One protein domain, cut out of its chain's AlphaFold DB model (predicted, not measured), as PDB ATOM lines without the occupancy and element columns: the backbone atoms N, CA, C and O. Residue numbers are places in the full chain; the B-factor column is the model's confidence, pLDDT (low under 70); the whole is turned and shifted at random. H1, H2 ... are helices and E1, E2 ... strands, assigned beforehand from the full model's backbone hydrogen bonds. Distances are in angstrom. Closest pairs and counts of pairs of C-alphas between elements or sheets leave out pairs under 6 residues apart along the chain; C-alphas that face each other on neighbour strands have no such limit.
ATOM      1  N   SER A  10     -43.018  -9.565 -22.496       82.00
ATOM      2  CA  SER A  10     -43.376 -10.767 -21.729       82.00
ATOM      3  C   SER A  10     -42.333 -11.885 -21.807       82.00
ATOM      4  O   SER A  10     -42.294 -12.753 -20.934       82.00
ATOM      5  N   GLY A  11     -41.460 -11.851 -22.820       85.75
ATOM      6  CA  GLY A  11     -40.410 -12.847 -23.017       85.75
ATOM      7  C   GLY A  11     -40.992 -14.222 -23.343       85.75
ATOM      8  O   GLY A  11     -41.564 -14.425 -24.410       85.75
ATOM      9  N   GLN A  12     -40.844 -15.175 -22.421       82.50
ATOM     10  CA  GLN A  12     -41.384 -16.534 -22.519       82.50
ATOM     11  C   GLN A  12     -42.451 -16.760 -21.432       82.50
ATOM     12  O   GLN A  12     -42.210 -17.488 -20.459       82.50
ATOM     13  N   PRO A  13     -43.627 -16.118 -21.555       79.44
ATOM     14  CA  PRO A  13     -44.642 -16.166 -20.517       79.44
ATOM     15  C   PRO A  13     -45.201 -17.585 -20.369       79.44
ATOM     16  O   PRO A  13     -45.456 -18.279 -21.352       79.44
ATOM     17  N   ALA A  14     -45.432 -18.010 -19.124       73.06
ATOM     18  CA  ALA A  14     -46.055 -19.306 -18.839       73.06
ATOM     19  C   ALA A  14     -47.523 -19.363 -19.307       73.06
ATOM     20  O   ALA A  14     -48.037 -20.431 -19.632       73.06
ATOM     21  N   VAL A  15     -48.192 -18.205 -19.355       77.81
ATOM     22  CA  VAL A  15     -49.563 -18.053 -19.848       77.81
ATOM     23  C   VAL A  15     -49.526 -17.278 -21.166       77.81
ATOM     24  O   VAL A  15     -48.988 -16.171 -21.195       77.81
ATOM     25  N   PRO A  16     -50.103 -17.813 -22.257       78.56
ATOM     26  CA  PRO A  16     -50.149 -17.106 -23.529       78.56
ATOM     27  C   PRO A  16     -50.836 -15.740 -23.388       78.56
ATOM     28  O   PRO A  16     -51.955 -15.670 -22.868       78.56
ATOM     29  N   PRO A  17     -50.212 -14.647 -23.861       78.50
ATOM     30  CA  PRO A  17     -50.818 -13.332 -23.768       78.50
ATOM     31  C   PRO A  17     -52.058 -13.233 -24.678       78.50
ATOM     32  O   PRO A  17     -52.100 -13.878 -25.733       78.50
ATOM     33  N   PRO A  18     -53.043 -12.377 -24.337       81.44
ATOM     34  CA  PRO A  18     -54.260 -12.186 -25.128       81.44
ATOM     35  C   PRO A  18     -53.965 -11.815 -26.583       81.44
ATOM     36  O   PRO A  18     -52.880 -11.319 -26.914       81.44
ATOM     37  N   LYS A  19     -54.941 -11.991 -27.478       84.50
ATOM     38  CA  LYS A  19     -54.790 -11.574 -28.882       84.50
ATOM     39  C   LYS A  19     -54.516 -10.074 -28.958       84.50
ATOM     40  O   LYS A  19     -55.070  -9.306 -28.181       84.50
ATOM     41  N   LEU A  20     -53.718  -9.642 -29.937       81.25
ATOM     42  CA  LEU A  20     -53.329  -8.230 -30.095       81.25
ATOM     43  C   LEU A  20     -54.523  -7.260 -30.098       81.25
ATOM     44  O   LEU A  20     -54.418  -6.174 -29.546       81.25
ATOM     45  N   LYS A  21     -55.670  -7.670 -30.659       84.62
ATOM     46  CA  LYS A  21     -56.902  -6.860 -30.710       84.62
ATOM     47  C   LYS A  21     -57.537  -6.591 -29.340       84.62
ATOM     48  O   LYS A  21     -58.278  -5.629 -29.204       84.62
ATOM     49  N   GLU A  22     -57.274  -7.441 -28.353       85.06
ATOM     50  CA  GLU A  22     -57.833  -7.348 -26.996       85.06
ATOM     51  C   GLU A  22     -56.869  -6.645 -26.026       85.06
ATOM     52  O   GLU A  22     -57.238  -6.328 -24.895       85.06
ATOM     53  N   ARG A  23     -55.624  -6.381 -26.456       85.06
ATOM     54  CA  ARG A  23     -54.614  -5.708 -25.634       85.06
ATOM     55  C   ARG A  23     -54.904  -4.211 -25.584       85.06
ATOM     56  O   ARG A  23     -54.994  -3.552 -26.616       85.06
ATOM     57  N   ARG A  24     -55.030  -3.673 -24.371       85.06
ATOM     58  CA  ARG A  24     -55.204  -2.235 -24.128       85.06
ATOM     59  C   ARG A  24     -53.861  -1.583 -23.837       85.06
ATOM     60  O   ARG A  24     -52.995  -2.206 -23.229       85.06
ATOM     61  N   PHE A  25     -53.723  -0.319 -24.230       87.19
ATOM     62  CA  PHE A  25     -52.620   0.508 -23.759       87.19
ATOM     63  C   PHE A  25     -52.771   0.748 -22.260       87.19
ATOM     64  O   PHE A  25     -53.868   1.034 -21.775       87.19
ATOM     65  N   ILE A  26     -51.664   0.596 -21.544       88.00
ATOM     66  CA  ILE A  26     -51.567   0.853 -20.114       88.00
ATOM     67  C   ILE A  26     -50.615   2.031 -19.962       88.00
ATOM     68  O   ILE A  26     -49.551   2.052 -20.581       88.00
ATOM     69  N   GLU A  27     -51.019   3.021 -19.177       89.44
ATOM     70  CA  GLU A  27     -50.172   4.159 -18.843       89.44
ATOM     71  C   GLU A  27     -49.137   3.742 -17.797       89.44
ATOM     72  O   GLU A  27     -49.494   3.202 -16.749       89.44
ATOM     73  N   ILE A  28     -47.862   3.980 -18.101       88.75
ATOM     74  CA  ILE A  28     -46.734   3.655 -17.230       88.75
ATOM     75  C   ILE A  28     -46.138   4.966 -16.721       88.75
ATOM     76  O   ILE A  28     -45.765   5.826 -17.517       88.75
ATOM     77  N   ASP A  29     -46.019   5.077 -15.405       90.31
ATOM     78  CA  ASP A  29     -45.336   6.150 -14.692       90.31
ATOM     79  C   ASP A  29     -44.397   5.547 -13.629       90.31
ATOM     80  O   ASP A  29     -44.412   4.342 -13.364       90.31
ATOM     81  N   ARG A  30     -43.564   6.380 -13.006       88.56
ATOM     82  CA  ARG A  30     -42.578   5.981 -11.991       88.56
ATOM     83  C   ARG A  30     -43.218   5.282 -10.797       88.56
ATOM     84  O   ARG A  30     -42.627   4.352 -10.262       88.56
ATOM     85  N   ASP A  31     -44.428   5.689 -10.433       90.25
ATOM     86  CA  ASP A  31     -45.118   5.178  -9.248       90.25
ATOM     87  C   ASP A  31     -45.835   3.842  -9.497       90.25
ATOM     88  O   ASP A  31     -46.110   3.099  -8.557       90.25
ATOM     89  N   ASN A  32     -46.154   3.514 -10.757       90.12
ATOM     90  CA  ASN A  32     -46.934   2.321 -11.105       90.12
ATOM     91  C   ASN A  32     -46.130   1.250 -11.861       90.12
ATOM     92  O   ASN A  32     -46.677   0.183 -12.156       90.12
ATOM     93  N   PHE A  33     -44.851   1.513 -12.151       91.50
ATOM     94  CA  PHE A  33     -43.999   0.650 -12.965       91.50
ATOM     95  C   PHE A  33     -43.945  -0.784 -12.433       91.50
ATOM     96  O   PHE A  33     -44.266  -1.715 -13.169       91.50
ATOM     97  N   ASP A  34     -43.629  -0.965 -11.149       91.44
ATOM     98  CA  ASP A  34     -43.534  -2.296 -10.535       91.44
ATOM     99  C   ASP A  34     -44.884  -3.027 -10.558       91.44
ATOM    100  O   ASP A  34     -44.970  -4.205 -10.898       91.44
ATOM    101  N   GLY A  35     -45.981  -2.310 -10.294       90.62
ATOM    102  CA  GLY A  35     -47.325  -2.885 -10.349       90.62
ATOM    103  C   GLY A  35     -47.748  -3.325 -11.755       90.62
ATOM    104  O   GLY A  35     -48.547  -4.252 -11.902       90.62
ATOM    105  N   ILE A  36     -47.241  -2.671 -12.802       90.25
ATOM    106  CA  ILE A  36     -47.471  -3.069 -14.197       90.25
ATOM    107  C   ILE A  36     -46.533  -4.212 -14.583       90.25
ATOM    108  O   ILE A  36     -46.974  -5.160 -15.235       90.25
ATOM    109  N   MET A  37     -45.276  -4.165 -14.147       89.75
ATOM    110  CA  MET A  37     -44.287  -5.205 -14.400       89.75
ATOM    111  C   MET A  37     -44.743  -6.556 -13.842       89.75
ATOM    112  O   MET A  37     -44.784  -7.528 -14.593       89.75
ATOM    113  N   GLY A  38     -45.233  -6.598 -12.601       87.69
ATOM    114  CA  GLY A  38     -45.803  -7.813 -12.012       87.69
ATOM    115  C   GLY A  38     -47.055  -8.335 -12.730       87.69
ATOM    116  O   GLY A  38     -47.315  -9.533 -12.726       87.69
ATOM    117  N   LYS A  39     -47.827  -7.475 -13.417       87.25
ATOM    118  CA  LYS A  39     -48.965  -7.921 -14.252       87.25
ATOM    119  C   LYS A  39     -48.522  -8.534 -15.574       87.25
ATOM    120  O   LYS A  39     -49.202  -9.416 -16.091       87.25
ATOM    121  N   ILE A  40     -47.429  -8.032 -16.143       87.44
ATOM    122  CA  ILE A  40     -46.816  -8.610 -17.344       87.44
ATOM    123  C   ILE A  40     -46.131  -9.936 -16.982       87.44
ATOM    124  O   ILE A  40     -46.142 -10.853 -17.801       87.44
ATOM    125  N   ALA A  41     -45.584 -10.029 -15.763       87.06
ATOM    126  CA  ALA A  41     -44.825 -11.157 -15.232       87.06
ATOM    127  C   ALA A  41     -43.816 -11.716 -16.253       87.06
ATOM    128  O   ALA A  41     -43.954 -12.873 -16.677       87.06
ATOM    129  N   PRO A  42     -42.823 -10.911 -16.696       89.75
ATOM    130  CA  PRO A  42     -41.804 -11.385 -17.617       89.75
ATOM    131  C   PRO A  42     -41.143 -12.651 -17.072       89.75
ATOM    132  O   PRO A  42     -40.629 -12.679 -15.949       89.75
ATOM    133  N   ARG A  43     -41.160 -13.705 -17.884       90.06
ATOM    134  CA  ARG A  43     -40.531 -14.985 -17.567       90.06
ATOM    135  C   ARG A  43     -39.487 -15.291 -18.621       90.06
ATOM    136  O   ARG A  43     -39.708 -15.079 -19.814       90.06
ATOM    137  N   LEU A  44     -38.350 -15.798 -18.170       89.75
ATOM    138  CA  LEU A  44     -37.227 -16.105 -19.033       89.75
ATOM    139  C   LEU A  44     -36.653 -17.468 -18.658       89.75
ATOM    140  O   LEU A  44     -36.155 -17.662 -17.553       89.75
ATOM    141  N   GLU A  45     -36.732 -18.409 -19.592       88.56
ATOM    142  CA  GLU A  45     -36.151 -19.738 -19.455       88.56
ATOM    143  C   GLU A  45     -34.937 -19.821 -20.385       88.56
ATOM    144  O   GLU A  45     -35.052 -19.710 -21.610       88.56
ATOM    145  N   LEU A  46     -33.751 -19.935 -19.791       88.19
ATOM    146  CA  LEU A  46     -32.477 -19.924 -20.503       88.19
ATOM    147  C   LEU A  46     -31.620 -21.111 -20.090       88.19
ATOM    148  O   LEU A  46     -31.669 -21.589 -18.959       88.19
ATOM    149  N   SER A  47     -30.792 -21.561 -21.025       87.75
ATOM    150  CA  SER A  47     -29.744 -22.542 -20.775       87.75
ATOM    151  C   SER A  47     -28.410 -21.821 -20.921       87.75
ATOM    152  O   SER A  47     -28.076 -21.359 -22.011       87.75
ATOM    153  N   VAL A  48     -27.694 -21.649 -19.812       87.56
ATOM    154  CA  VAL A  48     -26.456 -20.860 -19.735       87.56
ATOM    155  C   VAL A  48     -25.295 -21.804 -19.422       87.56
ATOM    156  O   VAL A  48     -25.469 -22.696 -18.596       87.56
ATOM    157  N   PRO A  49     -24.111 -21.653 -20.037       84.38
ATOM    158  CA  PRO A  49     -22.957 -22.486 -19.702       84.38
ATOM    159  C   PRO A  49     -22.550 -22.321 -18.227       84.38
ATOM    160  O   PRO A  49     -22.411 -21.200 -17.737       84.38
ATOM    161  N   ASP A  50     -22.353 -23.435 -17.514       83.06
ATOM    162  CA  ASP A  50     -21.888 -23.427 -16.123       83.06
ATOM    163  C   ASP A  50     -20.369 -23.216 -16.053       83.06
ATOM    164  O   ASP A  50     -19.576 -24.107 -16.362       83.06
ATOM    165  N   THR A  51     -19.959 -22.047 -15.569       80.69
ATOM    166  CA  THR A  51     -18.545 -21.690 -15.389       80.69
ATOM    167  C   THR A  51     -17.880 -22.373 -14.189       80.69
ATOM    168  O   THR A  51     -16.664 -22.284 -14.046       80.69
ATOM    169  N   MET A  52     -18.632 -23.068 -13.324       70.12
ATOM    170  CA  MET A  52     -18.091 -23.729 -12.127       70.12
ATOM    171  C   MET A  52     -17.687 -25.188 -12.367       70.12
ATOM    172  O   MET A  52     -16.762 -25.673 -11.721       70.12
ATOM    173  N   LYS A  53     -18.401 -25.909 -13.245       68.00
ATOM    174  CA  LYS A  53     -18.148 -27.336 -13.537       68.00
ATOM    175  C   LYS A  53     -17.668 -27.611 -14.966       68.00
ATOM    176  O   LYS A  53     -17.420 -28.767 -15.287       68.00
ATOM    177  N   GLY A  54     -17.519 -26.582 -15.799       60.00
ATOM    178  CA  GLY A  54     -16.835 -26.649 -17.095       60.00
ATOM    179  C   GLY A  54     -17.604 -27.319 -18.237       60.00
ATOM    180  O   GLY A  54     -17.439 -26.889 -19.370       60.00
ATOM    181  N   ASP A  55     -18.480 -28.293 -17.963       60.78
ATOM    182  CA  ASP A  55     -19.003 -29.182 -19.020       60.78
ATOM    183  C   ASP A  55     -20.534 -29.266 -19.128       60.78
ATOM    184  O   ASP A  55     -21.059 -30.048 -19.921       60.78
ATOM    185  N   THR A  56     -21.299 -28.501 -18.345       75.88
ATOM    186  CA  THR A  56     -22.772 -28.609 -18.359       75.88
ATOM    187  C   THR A  56     -23.468 -27.266 -18.487       75.88
ATOM    188  O   THR A  56     -23.055 -26.272 -17.901       75.88
ATOM    189  N   ASN A  57     -24.566 -27.237 -19.241       80.62
ATOM    190  CA  ASN A  57     -25.441 -26.073 -19.271       80.62
ATOM    191  C   ASN A  57     -26.325 -26.065 -18.019       80.62
ATOM    192  O   ASN A  57     -26.973 -27.060 -17.688       80.62
ATOM    193  N   LEU A  58     -26.365 -24.929 -17.334       82.12
ATOM    194  CA  LEU A  58     -27.286 -24.645 -16.253       82.12
ATOM    195  C   LEU A  58     -28.588 -24.101 -16.840       82.12
ATOM    196  O   LEU A  58     -28.623 -23.018 -17.428       82.12
ATOM    197  N   LYS A  59     -29.673 -24.852 -16.649       85.25
ATOM    198  CA  LYS A  59     -31.017 -24.362 -16.935       85.25
ATOM    199  C   LYS A  59     -31.439 -23.402 -15.825       85.25
ATOM    200  O   LYS A  59     -31.449 -23.777 -14.654       85.25
ATOM    201  N   VAL A  60     -31.775 -22.181 -16.210       87.75
ATOM    202  CA  VAL A  60     -32.197 -21.109 -15.316       87.75
ATOM    203  C   VAL A  60     -33.589 -20.654 -15.726       87.75
ATOM    204  O   VAL A  60     -33.855 -20.402 -16.901       87.75
ATOM    205  N   GLU A  61     -34.470 -20.553 -14.740       88.75
ATOM    206  CA  GLU A  61     -35.775 -19.923 -14.879       88.75
ATOM    207  C   GLU A  61     -35.770 -18.643 -14.051       88.75
ATOM    208  O   GLU A  61     -35.531 -18.689 -12.846       88.75
ATOM    209  N   LEU A  62     -36.003 -17.512 -14.714       90.25
ATOM    210  CA  LEU A  62     -36.094 -16.201 -14.089       90.25
ATOM    211  C   LEU A  62     -37.518 -15.679 -14.199       90.25
ATOM    212  O   LEU A  62     -38.169 -15.803 -15.246       90.25
ATOM    213  N   ARG A  63     -37.978 -15.066 -13.115       90.88
ATOM    214  CA  ARG A  63     -39.260 -14.378 -13.018       90.88
ATOM    215  C   ARG A  63     -39.012 -12.980 -12.486       90.88
ATOM    216  O   ARG A  63     -38.251 -12.801 -11.539       90.88
ATOM    217  N   PHE A  64     -39.654 -12.004 -13.104       91.56
ATOM    218  CA  PHE A  64     -39.506 -10.615 -12.710       91.56
ATOM    219  C   PHE A  64     -40.870 -10.047 -12.346       91.56
ATOM    220  O   PHE A  64     -41.779 -10.052 -13.174       91.56
ATOM    221  N   ASP A  65     -41.000  -9.537 -11.127       90.25
ATOM    222  CA  ASP A  65     -42.228  -8.895 -10.657       90.25
ATOM    223  C   ASP A  65     -42.023  -7.391 -10.433       90.25
ATOM    224  O   ASP A  65     -42.960  -6.607 -10.562       90.25
ATOM    225  N   LYS A  66     -40.788  -6.977 -10.143       92.12
ATOM    226  CA  LYS A  66     -40.395  -5.590  -9.856       92.12
ATOM    227  C   LYS A  66     -39.045  -5.261 -10.480       92.12
ATOM    228  O   LYS A  66     -38.243  -6.151 -10.769       92.12
ATOM    229  N   PHE A  67     -38.744  -3.974 -10.626       90.06
ATOM    230  CA  PHE A  67     -37.486  -3.541 -11.236       90.06
ATOM    231  C   PHE A  67     -36.249  -4.013 -10.456       90.06
ATOM    232  O   PHE A  67     -35.214  -4.317 -11.047       90.06
ATOM    233  N   SER A  68     -36.350  -4.139  -9.129       90.81
ATOM    234  CA  SER A  68     -35.229  -4.614  -8.316       90.81
ATOM    235  C   SER A  68     -34.815  -6.054  -8.628       90.81
ATOM    236  O   SER A  68     -33.695  -6.434  -8.309       90.81
ATOM    237  N   ASP A  69     -35.678  -6.855  -9.261       92.12
ATOM    238  CA  ASP A  69     -35.374  -8.255  -9.578       92.12
ATOM    239  C   ASP A  69     -34.289  -8.395 -10.660       92.12
ATOM    240  O   ASP A  69     -33.719  -9.470 -10.830       92.12
ATOM    241  N   PHE A  70     -33.944  -7.304 -11.352       90.62
ATOM    242  CA  PHE A  70     -32.778  -7.250 -12.235       90.62
ATOM    243  C   PHE A  70     -31.445  -7.148 -11.481       90.62
ATOM    244  O   PHE A  70     -30.387  -7.312 -12.093       90.62
ATOM    245  N   HIS A  71     -31.458  -6.883 -10.170       93.00
ATOM    246  CA  HIS A  71     -30.233  -6.897  -9.382       93.00
ATOM    247  C   HIS A  71     -29.680  -8.323  -9.243       93.00
ATOM    248  O   HIS A  71     -30.436  -9.285  -9.088       93.00
ATOM    249  N   PRO A  72     -28.343  -8.476  -9.240       90.50
ATOM    250  CA  PRO A  72     -27.706  -9.788  -9.193       90.50
ATOM    251  C   PRO A  72     -28.058 -10.580  -7.929       90.50
ATOM    252  O   PRO A  72     -28.130 -11.801  -8.001       90.50
ATOM    253  N   GLU A  73     -28.320  -9.922  -6.794       89.12
ATOM    254  CA  GLU A  73     -28.783 -10.603  -5.575       89.12
ATOM    255  C   GLU A  73     -30.122 -11.314  -5.780       89.12
ATOM    256  O   GLU A  73     -30.240 -12.503  -5.480       89.12
ATOM    257  N   SER A  74     -31.113 -10.619  -6.342       91.38
ATOM    258  CA  SER A  74     -32.431 -11.191  -6.625       91.38
ATOM    259  C   SER A  74     -32.349 -12.317  -7.654       91.38
ATOM    260  O   SER A  74     -32.986 -13.353  -7.477       91.38
ATOM    261  N   LEU A  75     -31.507 -12.169  -8.681       89.69
ATOM    262  CA  LEU A  75     -31.262 -13.221  -9.672       89.69
ATOM    263  C   LEU A  75     -30.625 -14.470  -9.048       89.69
ATOM    264  O   LEU A  75     -31.039 -15.592  -9.332       89.69
ATOM    265  N   VAL A  76     -29.631 -14.290  -8.176       89.81
ATOM    266  CA  VAL A  76     -28.958 -15.390  -7.471       89.81
ATOM    267  C   VAL A  76     -29.930 -16.140  -6.561       89.81
ATOM    268  O   VAL A  76     -29.881 -17.369  -6.517       89.81
ATOM    269  N   ALA A  77     -30.835 -15.426  -5.887       88.00
ATOM    270  CA  ALA A  77     -31.855 -16.026  -5.030       88.00
ATOM    271  C   ALA A  77     -32.848 -16.912  -5.808       88.00
ATOM    272  O   ALA A  77     -33.297 -17.931  -5.287       88.00
ATOM    273  N   GLN A  78     -33.159 -16.568  -7.062       87.38
ATOM    274  CA  GLN A  78     -34.065 -17.356  -7.908       87.38
ATOM    275  C   GLN A  78     -33.436 -18.657  -8.425       87.38
ATOM    276  O   GLN A  78     -34.155 -19.595  -8.763       87.38
ATOM    277  N   VAL A  79     -32.104 -18.745  -8.475       89.44
ATOM    278  CA  VAL A  79     -31.392 -19.942  -8.936       89.44
ATOM    279  C   VAL A  79     -31.044 -20.825  -7.734       89.44
ATOM    280  O   VAL A  79     -30.089 -20.512  -7.020       89.44
TER     281      VAL A  79
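What this domain is: This is residues 10 to 79 of the 143 residues of an uncharacterized protein of Cupriavidus sp. GA3-3 (UniProt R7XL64). A long two-stranded hairpin, E1 and E2, reaches to one end of a flat, loosely built domain, with the short helices H2 and H3 in a chain beside E2 and H1 near the hairpin's open end. Before H1, residues 10 to 32 make a wide unnamed loop, of which residues 18 to 25 stick out free. The printed part has 70 residues, with named elements in the order H1, E1, E2, H2, H3; the sheet, E1 - E2, is antiparallel. The class is mixed, helices and strands, with 33 residues in named elements, under half. The whole is loose, with a radius of gyration of the C-alphas of 15.2 A and spans of 46 by 28 by 11 A.

Where its parts are: E1, residues 43 to 49, and E2, residues 57 to 63, each measure 19.2 A; C-alpha 43 is at (-40.531, -14.985, -17.567). H1, residues 33 to 40, is 10.6 A long and begins at C-alpha 33 (-43.999, 0.650, -12.965). H2 is residues 67 to 70. H3, residues 72 to 78, is 10.0 A long and ends at C-alpha 78 (-34.065, -17.356, -7.908).

How they stand to each other: E1 and E2 form an antiparallel hairpin, 159 degrees between directions; N 44 and O 62 are 2.9 A apart and N 58 and O 48 2.7 A, within hydrogen-bond range. The closest C-alphas of E2 and H3 are those of Leu 62 and Gln 78, 6.6 A apart. H2 and H3 are close but not clearly touching, closest at the C-alphas of Asp 69 and Leu 75, 6.4 A. H1 and H2 only just touch, with 3 pairs of C-alphas within 8 A, the closest those of Asp 34 and Phe 67, 6.2 A. H1 is apart from E2 and H3. Every O i to N i+4 pair is within range in H3 and 3 of 4 in H1; H2 is too short for such a pair.

The domain as a whole: The C-alphas farthest apart are those of Lys 21 and Lys 53, 47.1 A. The printed part has no cut, and no link between named elements is long. Mean pLDDT of the printed part is 85.7; residues 53 to 55 are under 70.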